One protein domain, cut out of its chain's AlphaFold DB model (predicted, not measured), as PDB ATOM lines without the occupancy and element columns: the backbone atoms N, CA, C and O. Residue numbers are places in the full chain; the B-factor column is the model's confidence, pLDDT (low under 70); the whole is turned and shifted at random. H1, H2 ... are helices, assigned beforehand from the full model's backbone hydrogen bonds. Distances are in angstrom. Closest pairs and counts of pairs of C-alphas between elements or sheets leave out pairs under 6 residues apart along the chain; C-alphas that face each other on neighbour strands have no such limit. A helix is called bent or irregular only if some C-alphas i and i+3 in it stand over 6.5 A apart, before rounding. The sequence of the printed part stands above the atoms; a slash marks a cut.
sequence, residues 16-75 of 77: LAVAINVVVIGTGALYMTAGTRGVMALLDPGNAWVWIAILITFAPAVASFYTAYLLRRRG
ATOM      1  N   LEU A  16      -1.356 -14.008  11.353       97.75
ATOM      2  CA  LEU A  16      -2.705 -14.470  11.657       97.75
ATOM      3  C   LEU A  16      -3.340 -15.166  10.449       97.75
ATOM      4  O   LEU A  16      -3.891 -16.254  10.590       97.75
ATOM      5  N   ALA A  17      -3.228 -14.571   9.259       97.94
ATOM      6  CA  ALA A  17      -3.740 -15.169   8.033       97.94
ATOM      7  C   ALA A  17      -3.064 -16.517   7.742       97.94
ATOM      8  O   ALA A  17      -3.750 -17.487   7.419       97.94
ATOM      9  N   VAL A  18      -1.740 -16.605   7.901       97.19
ATOM     10  CA  VAL A  18      -0.996 -17.862   7.727       97.19
ATOM     11  C   VAL A  18      -1.461 -18.917   8.732       97.19
ATOM     12  O   VAL A  18      -1.786 -20.029   8.324       97.19
ATOM     13  N   ALA A  19      -1.564 -18.573  10.018       96.56
ATOM     14  CA  ALA A  19      -2.011 -19.498  11.058       96.56
ATOM     15  C   ALA A  19      -3.425 -20.034  10.782       96.56
ATOM     16  O   ALA A  19      -3.651 -21.241  10.854       96.56
ATOM     17  N   ILE A  20      -4.359 -19.162  10.385       97.81
ATOM     18  CA  ILE A  20      -5.719 -19.567  10.003       97.81
ATOM     19  C   ILE A  20      -5.685 -20.533   8.814       97.81
ATOM     20  O   ILE A  20      -6.353 -21.564   8.855       97.81
ATOM     21  N   ASN A  21      -4.892 -20.243   7.778       97.88
ATOM     22  CA  ASN A  21      -4.770 -21.133   6.621       97.88
ATOM     23  C   ASN A  21      -4.227 -22.509   7.017       97.88
ATOM     24  O   ASN A  21      -4.774 -23.517   6.581       97.88
ATOM     25  N   VAL A  22      -3.204 -22.565   7.874       95.81
ATOM     26  CA  VAL A  22      -2.654 -23.834   8.376       95.81
ATOM     27  C   VAL A  22      -3.728 -24.651   9.095       95.81
ATOM     28  O   VAL A  22      -3.857 -25.843   8.824       95.81
ATOM     29  N   VAL A  23      -4.535 -24.023   9.956       96.06
ATOM     30  CA  VAL A  23      -5.625 -24.713  10.667       96.06
ATOM     31  C   VAL A  23      -6.689 -25.209   9.690       96.06
ATOM     32  O   VAL A  23      -7.037 -26.385   9.726       96.06
ATOM     33  N   VAL A  24      -7.169 -24.355   8.783       97.12
ATOM     34  CA  VAL A  24      -8.216 -24.720   7.812       97.12
ATOM     35  C   VAL A  24      -7.753 -25.855   6.900       97.12
ATOM     36  O   VAL A  24      -8.482 -26.830   6.716       97.12
ATOM     37  N   ILE A  25      -6.535 -25.765   6.364       96.56
ATOM     38  CA  ILE A  25      -5.958 -26.804   5.504       96.56
ATOM     39  C   ILE A  25      -5.740 -28.090   6.302       96.56
ATOM     40  O   ILE A  25      -6.088 -29.162   5.816       96.56
ATOM     41  N   GLY A  26      -5.223 -28.004   7.531       94.56
ATOM     42  CA  GLY A  26      -5.021 -29.161   8.403       94.56
ATOM     43  C   GLY A  26      -6.329 -29.881   8.738       94.56
ATOM     44  O   GLY A  26      -6.415 -31.100   8.595       94.56
ATOM     45  N   THR A  27      -7.377 -29.140   9.105       94.75
ATOM     46  CA  THR A  27      -8.715 -29.702   9.343       94.75
ATOM     47  C   THR A  27      -9.314 -30.293   8.065       94.75
ATOM     48  O   THR A  27      -9.874 -31.388   8.108       94.75
ATOM     49  N   GLY A  28      -9.163 -29.618   6.922       96.12
ATOM     50  CA  GLY A  28      -9.606 -30.129   5.623       96.12
ATOM     51  C   GLY A  28      -8.900 -31.431   5.235       96.12
ATOM     52  O   GLY A  28      -9.555 -32.400   4.858       96.12
ATOM     53  N   ALA A  29      -7.580 -31.502   5.407       95.56
ATOM     54  CA  ALA A  29      -6.792 -32.708   5.165       95.56
ATOM     55  C   ALA A  29      -7.204 -33.861   6.096       95.56
ATOM     56  O   ALA A  29      -7.323 -35.009   5.661       95.56
ATOM     57  N   LEU A  30      -7.488 -33.563   7.365       94.56
ATOM     58  CA  LEU A  30      -7.981 -34.552   8.324       94.56
ATOM     59  C   LEU A  30      -9.353 -35.103   7.908       94.56
ATOM     60  O   LEU A  30      -9.584 -36.311   7.964       94.56
ATOM     61  N   TYR A  31     -10.240 -34.235   7.420       95.75
ATOM     62  CA  TYR A  31     -11.525 -34.653   6.867       95.75
ATOM     63  C   TYR A  31     -11.364 -35.513   5.607       95.75
ATOM     64  O   TYR A  31     -12.034 -36.532   5.468       95.75
ATOM     65  N   MET A  32     -10.455 -35.158   4.698       97.12
ATOM     66  CA  MET A  32     -10.227 -35.938   3.476       97.12
ATOM     67  C   MET A  32      -9.631 -37.324   3.751       97.12
ATOM     68  O   MET A  32      -9.906 -38.261   3.008       97.12
ATOM     69  N   THR A  33      -8.827 -37.465   4.806       95.62
ATOM     70  CA  THR A  33      -8.141 -38.727   5.134       95.62
ATOM     71  C   THR A  33      -8.962 -39.643   6.039       95.62
ATOM     72  O   THR A  33      -8.928 -40.859   5.861       95.62
ATOM     73  N   ALA A  34      -9.711 -39.087   6.994       94.06
ATOM     74  CA  ALA A  34     -10.421 -39.851   8.025       94.06
ATOM     75  C   ALA A  34     -11.920 -39.505   8.139       94.06
ATOM     76  O   ALA A  34     -12.608 -39.972   9.055       94.06
ATOM     77  N   GLY A  35     -12.450 -38.697   7.218       94.31
ATOM     78  CA  GLY A  35     -13.852 -38.290   7.185       94.31
ATOM     79  C   GLY A  35     -14.272 -37.474   8.408       94.31
ATOM     80  O   GLY A  35     -13.475 -36.810   9.073       94.31
ATOM     81  N   THR A  36     -15.555 -37.569   8.752       93.75
ATOM     82  CA  THR A  36     -16.123 -36.925   9.945       93.75
ATOM     83  C   THR A  36     -15.501 -37.436  11.244       93.75
ATOM     84  O   THR A  36     -15.329 -36.654  12.175       93.75
ATOM     85  N   ARG A  37     -15.102 -38.716  11.312       93.00
ATOM     86  CA  ARG A  37     -14.440 -39.291  12.498       93.00
ATOM     87  C   ARG A  37     -13.108 -38.608  12.798       93.00
ATOM     88  O   ARG A  37     -12.830 -38.343  13.962       93.00
ATOM     89  N   GLY A  38     -12.326 -38.282  11.766       90.44
ATOM     90  CA  GLY A  38     -11.072 -37.543  11.920       90.44
ATOM     91  C   GLY A  38     -11.284 -36.179  12.570       90.44
ATOM     92  O   GLY A  38     -10.637 -35.856  13.557       90.44
ATOM     93  N   VAL A  39     -12.248 -35.400  12.073       92.50
ATOM     94  CA  VAL A  39     -12.557 -34.075  12.638       92.50
ATOM     95  C   VAL A  39     -13.107 -34.188  14.063       92.50
ATOM     96  O   VAL A  39     -12.710 -33.414  14.929       92.50
ATOM     97  N   MET A  40     -13.959 -35.180  14.339       93.25
ATOM     98  CA  MET A  40     -14.470 -35.438  15.692       93.25
ATOM     99  C   MET A  40     -13.363 -35.819  16.680       93.25
ATOM    100  O   MET A  40     -13.488 -35.511  17.863       93.25
ATOM    101  N   ALA A  41     -12.261 -36.418  16.216       90.75
ATOM    102  CA  ALA A  41     -11.110 -36.705  17.067       90.75
ATOM    103  C   ALA A  41     -10.470 -35.427  17.633       90.75
ATOM    104  O   ALA A  41      -9.916 -35.469  18.725       90.75
ATOM    105  N   LEU A  42     -10.596 -34.272  16.965       90.56
ATOM    106  CA  LEU A  42     -10.138 -32.994  17.529       90.56
ATOM    107  C   LEU A  42     -10.918 -32.602  18.792       90.56
ATOM    108  O   LEU A  42     -10.412 -31.828  19.594       90.56
ATOM    109  N   LEU A  43     -12.135 -33.113  18.979       92.06
ATOM    110  CA  LEU A  43     -12.950 -32.853  20.168       92.06
ATOM    111  C   LEU A  43     -12.693 -33.863  21.293       92.06
ATOM    112  O   LEU A  43     -13.184 -33.671  22.403       92.06
ATOM    113  N   ASP A  44     -11.931 -34.925  21.020       93.31
ATOM    114  CA  ASP A  44     -11.527 -35.892  22.032       93.31
ATOM    115  C   ASP A  44     -10.517 -35.236  22.996       93.31
ATOM    116  O   ASP A  44      -9.473 -34.745  22.547       93.31
ATOM    117  N   PRO A  45     -10.774 -35.234  24.318       91.56
ATOM    118  CA  PRO A  45      -9.839 -34.714  25.314       91.56
ATOM    119  C   PRO A  45      -8.438 -35.337  25.239       91.56
ATOM    120  O   PRO A  45      -7.455 -34.661  25.551       91.56
ATOM    121  N   GLY A  46      -8.317 -36.590  24.781       93.75
ATOM    122  CA  GLY A  46      -7.025 -37.248  24.556       93.75
ATOM    123  C   GLY A  46      -6.153 -36.543  23.509       93.75
ATOM    124  O   GLY A  46      -4.929 -36.659  23.538       93.75
ATOM    125  N   ASN A  47      -6.763 -35.739  22.634       93.06
ATOM    126  CA  ASN A  47      -6.090 -34.972  21.587       93.06
ATOM    127  C   ASN A  47      -5.883 -33.494  21.954       93.06
ATOM    128  O   ASN A  47      -5.554 -32.686  21.084       93.06
ATOM    129  N   ALA A  48      -6.005 -33.118  23.233       92.19
ATOM    130  CA  ALA A  48      -5.785 -31.743  23.696       92.19
ATOM    131  C   ALA A  48      -4.425 -31.154  23.265       92.19
ATOM    132  O   ALA A  48      -4.306 -29.947  23.053       92.19
ATOM    133  N   TRP A  49      -3.399 -31.991  23.070       94.19
ATOM    134  CA  TRP A  49      -2.091 -31.543  22.585       94.19
ATOM    135  C   TRP A  49      -2.163 -30.902  21.184       94.19
ATOM    136  O   TRP A  49      -1.421 -29.960  20.906       94.19
ATOM    137  N   VAL A  50      -3.083 -31.354  20.320       92.06
ATOM    138  CA  VAL A  50      -3.285 -30.790  18.975       92.06
ATOM    139  C   VAL A  50      -3.746 -29.340  19.084       92.06
ATOM    140  O   VAL A  50      -3.260 -28.476  18.358       92.06
ATOM    141  N   TRP A  51      -4.615 -29.039  20.049       92.69
ATOM    142  CA  TRP A  51      -5.034 -27.668  20.328       92.69
ATOM    143  C   TRP A  51      -3.889 -26.803  20.838       92.69
ATOM    144  O   TRP A  51      -3.785 -25.647  20.438       92.69
ATOM    145  N   ILE A  52      -2.990 -27.354  21.656       95.12
ATOM    146  CA  ILE A  52      -1.781 -26.636  22.081       95.12
ATOM    147  C   ILE A  52      -0.918 -26.292  20.859       95.12
ATOM    148  O   ILE A  52      -0.500 -25.144  20.715       95.12
ATOM    149  N   ALA A  53      -0.704 -27.240  19.943       93.75
ATOM    150  CA  ALA A  53       0.044 -26.993  18.709       93.75
ATOM    151  C   ALA A  53      -0.630 -25.930  17.817       93.75
ATOM    152  O   ALA A  53       0.039 -25.027  17.301       93.75
ATOM    153  N   ILE A  54      -1.960 -25.981  17.689       94.06
ATOM    154  CA  ILE A  54      -2.745 -24.958  16.988       94.06
ATOM    155  C   ILE A  54      -2.524 -23.591  17.642       94.06
ATOM    156  O   ILE A  54      -2.155 -22.646  16.950       94.06
ATOM    157  N   LEU A  55      -2.669 -23.478  18.965       95.69
ATOM    158  CA  LEU A  55      -2.481 -22.220  19.696       95.69
ATOM    159  C   LEU A  55      -1.064 -21.654  19.535       95.69
ATOM    160  O   LEU A  55      -0.910 -20.455  19.302       95.69
ATOM    161  N   ILE A  56      -0.034 -22.504  19.590       96.69
ATOM    162  CA  ILE A  56       1.366 -22.097  19.372       96.69
ATOM    163  C   ILE A  56       1.554 -21.495  17.974       96.69
ATOM    164  O   ILE A  56       2.306 -20.533  17.817       96.69
ATOM    165  N   THR A  57       0.823 -21.983  16.971       95.44
ATOM    166  CA  THR A  57       0.886 -21.453  15.599       95.44
ATOM    167  C   THR A  57       0.439 -19.983  15.525       95.44
ATOM    168  O   THR A  57       0.914 -19.236  14.669       95.44
ATOM    169  N   PHE A  58      -0.403 -19.514  16.455       97.00
ATOM    170  CA  PHE A  58      -0.815 -18.106  16.549       97.00
ATOM    171  C   PHE A  58       0.171 -17.220  17.326       97.00
ATOM    172  O   PHE A  58       0.040 -15.993  17.288       97.00
ATOM    173  N   ALA A  59       1.167 -17.793  18.010       97.19
ATOM    174  CA  ALA A  59       2.083 -17.038  18.864       97.19
ATOM    175  C   ALA A  59       2.809 -15.885  18.137       97.19
ATOM    176  O   ALA A  59       2.851 -14.788  18.699       97.19
ATOM    177  N   PRO A  60       3.304 -16.041  16.888       96.62
ATOM    178  CA  PRO A  60       3.929 -14.934  16.162       96.62
ATOM    179  C   PRO A  60       2.963 -13.770  15.900       96.62
ATOM    180  O   PRO A  60       3.335 -12.610  16.065       96.62
ATOM    181  N   ALA A  61       1.702 -14.064  15.563       97.25
ATOM    182  CA  ALA A  61       0.685 -13.039  15.336       97.25
ATOM    183  C   ALA A  61       0.396 -12.250  16.620       97.25
ATOM    184  O   ALA A  61       0.409 -11.016  16.618       97.25
ATOM    185  N   VAL A  62       0.201 -12.965  17.733       97.19
ATOM    186  CA  VAL A  62      -0.016 -12.363  19.056       97.19
ATOM    187  C   VAL A  62       1.182 -11.503  19.459       97.19
ATOM    188  O   VAL A  62       0.996 -10.362  19.885       97.19
ATOM    189  N   ALA A  63       2.406 -11.996  19.264       96.50
ATOM    190  CA  ALA A  63       3.628 -11.259  19.567       96.50
ATOM    191  C   ALA A  63       3.749  -9.964  18.744       96.50
ATOM    192  O   ALA A  63       4.085  -8.916  19.303       96.50
ATOM    193  N   SER A  64       3.426  -9.992  17.448       96.31
ATOM    194  CA  SER A  64       3.424  -8.794  16.597       96.31
ATOM    195  C   SER A  64       2.400  -7.753  17.058       96.31
ATOM    196  O   SER A  64       2.735  -6.571  17.191       96.31
ATOM    197  N   PHE A  65       1.167  -8.162  17.376       96.44
ATOM    198  CA  PHE A  65       0.153  -7.234  17.891       96.44
ATOM    199  C   PHE A  65       0.514  -6.675  19.267       96.44
ATOM    200  O   PHE A  65       0.343  -5.477  19.512       96.44
ATOM    201  N   TYR A  66       1.058  -7.513  20.147       96.50
ATOM    202  CA  TYR A  66       1.512  -7.087  21.464       96.50
ATOM    203  C   TYR A  66       2.682  -6.100  21.364       96.50
ATOM    204  O   TYR A  66       2.690  -5.068  22.036       96.50
ATOM    205  N   THR A  67       3.623  -6.346  20.453       95.50
ATOM    206  CA  THR A  67       4.733  -5.424  20.180       95.50
ATOM    207  C   THR A  67       4.218  -4.084  19.660       95.50
ATOM    208  O   THR A  67       4.628  -3.037  20.160       95.50
ATOM    209  N   ALA A  68       3.258  -4.085  18.730       93.25
ATOM    210  CA  ALA A  68       2.619  -2.857  18.254       93.25
ATOM    211  C   ALA A  68       1.932  -2.074  19.387       93.25
ATOM    212  O   ALA A  68       2.013  -0.845  19.432       93.25
ATOM    213  N   TYR A  69       1.270  -2.773  20.314       93.50
ATOM    214  CA  TYR A  69       0.664  -2.165  21.499       93.50
ATOM    215  C   TYR A  69       1.716  -1.506  22.405       93.50
ATOM    216  O   TYR A  69       1.541  -0.353  22.807       93.50
ATOM    217  N   LEU A  70       2.825  -2.197  22.684       94.62
ATOM    218  CA  LEU A  70       3.912  -1.659  23.504       94.62
ATOM    219  C   LEU A  70       4.597  -0.449  22.856       94.62
ATOM    220  O   LEU A  70       4.878   0.522  23.557       94.62
ATOM    221  N   LEU A  71       4.840  -0.480  21.541       92.50
ATOM    222  CA  LEU A  71       5.434   0.639  20.797       92.50
ATOM    223  C   LEU A  71       4.546   1.884  20.855       92.50
ATOM    224  O   LEU A  71       5.012   2.951  21.255       92.50
ATOM    225  N   ARG A  72       3.244   1.719  20.592       91.44
ATOM    226  CA  ARG A  72       2.267   2.808  20.695       91.44
ATOM    227  C   ARG A  72       2.214   3.388  22.108       91.44
ATOM    228  O   ARG A  72       2.164   4.601  22.276       91.44
ATOM    229  N   ARG A  73       2.255   2.534  23.138       93.19
ATOM    230  CA  ARG A  73       2.275   2.973  24.544       93.19
ATOM    231  C   ARG A  73       3.545   3.759  24.897       93.19
ATOM    232  O   ARG A  73       3.511   4.571  25.813       93.19
ATOM    233  N   ARG A  74       4.648   3.525  24.182       91.94
ATOM    234  CA  ARG A  74       5.922   4.243  24.338       91.94
ATOM    235  C   ARG A  74       6.020   5.508  23.475       91.94
ATOM    236  O   ARG A  74       7.064   6.146  23.497       91.94
ATOM    237  N   GLY A  75       4.969   5.865  22.731       87.44
ATOM    238  CA  GLY A  75       4.978   7.028  21.838       87.44
ATOM    239  C   GLY A  75       5.897   6.866  20.623       87.44
ATOM    240  O   GLY A  75       6.292   7.861  20.028       87.44
TER     241      GLY A  75
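This is residues 16 to 75 of the 77 residues of an uncharacterized protein of Spiribacter sp. 2438 (UniProt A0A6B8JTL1). A long, narrow and loose helical frame: H1 runs along one side, turns sharply near residue 34, and the chain folds back through H2, which slants towards the beginning of H1. H3 follows H2 and makes a tail, of which residues 66 to 75 stick out past the rest. The printed part has 60 residues, with three named helices in the order H1, H2, H3 and no named strand; the class is all helix. It is only just loose, close to extended, with a radius of gyration of the C-alphas of 15.6 A, and spans 51 by 21 by 10 A.

H1, residues 16 to 41, has a kink of 133 degrees near residue 34 and is irregular, C-alphas 33 and 36 being 9.5 A apart. H2, residues 45 to 57, is irregular too, with C-alphas 46 and 49 at 7.8 A. H1 and H2 form a helical hairpin and only just touch, with 3 pairs of C-alphas within 8 A; the closest are those of Ala 19 and Thr 57, 5.7 A apart. Their tilt is shallow, 21 degrees, opposite ways. H3, residues 59 to 73, and H2 meet only through their link. H3 is close to H1 but not clearly touching, the closest C-alphas being those of Leu 16 and Ala 61 at 5.2 A. In H3 every O i to N i+4 pair is within hydrogen-bond range; in H1 19 of 22 are, in H2 6 of 9.

H1 begins with C-alpha 16 at (-2.705, -14.470, 11.657) and measures 24.4 A from first to last C-alpha. H2 measures 19.6 A and begins with C-alpha 45 at (-9.839, -34.714, 25.314). H3 measures 20.8 A and ends with C-alpha 73 at (2.275, 2.973, 24.544).

The C-alphas farthest apart, those of Ala 34 and Gly 75, are 51.2 A apart. The printed part has no cut, and both links are tight. Its mean pLDDT is 94.6, and no printed residue is under 70.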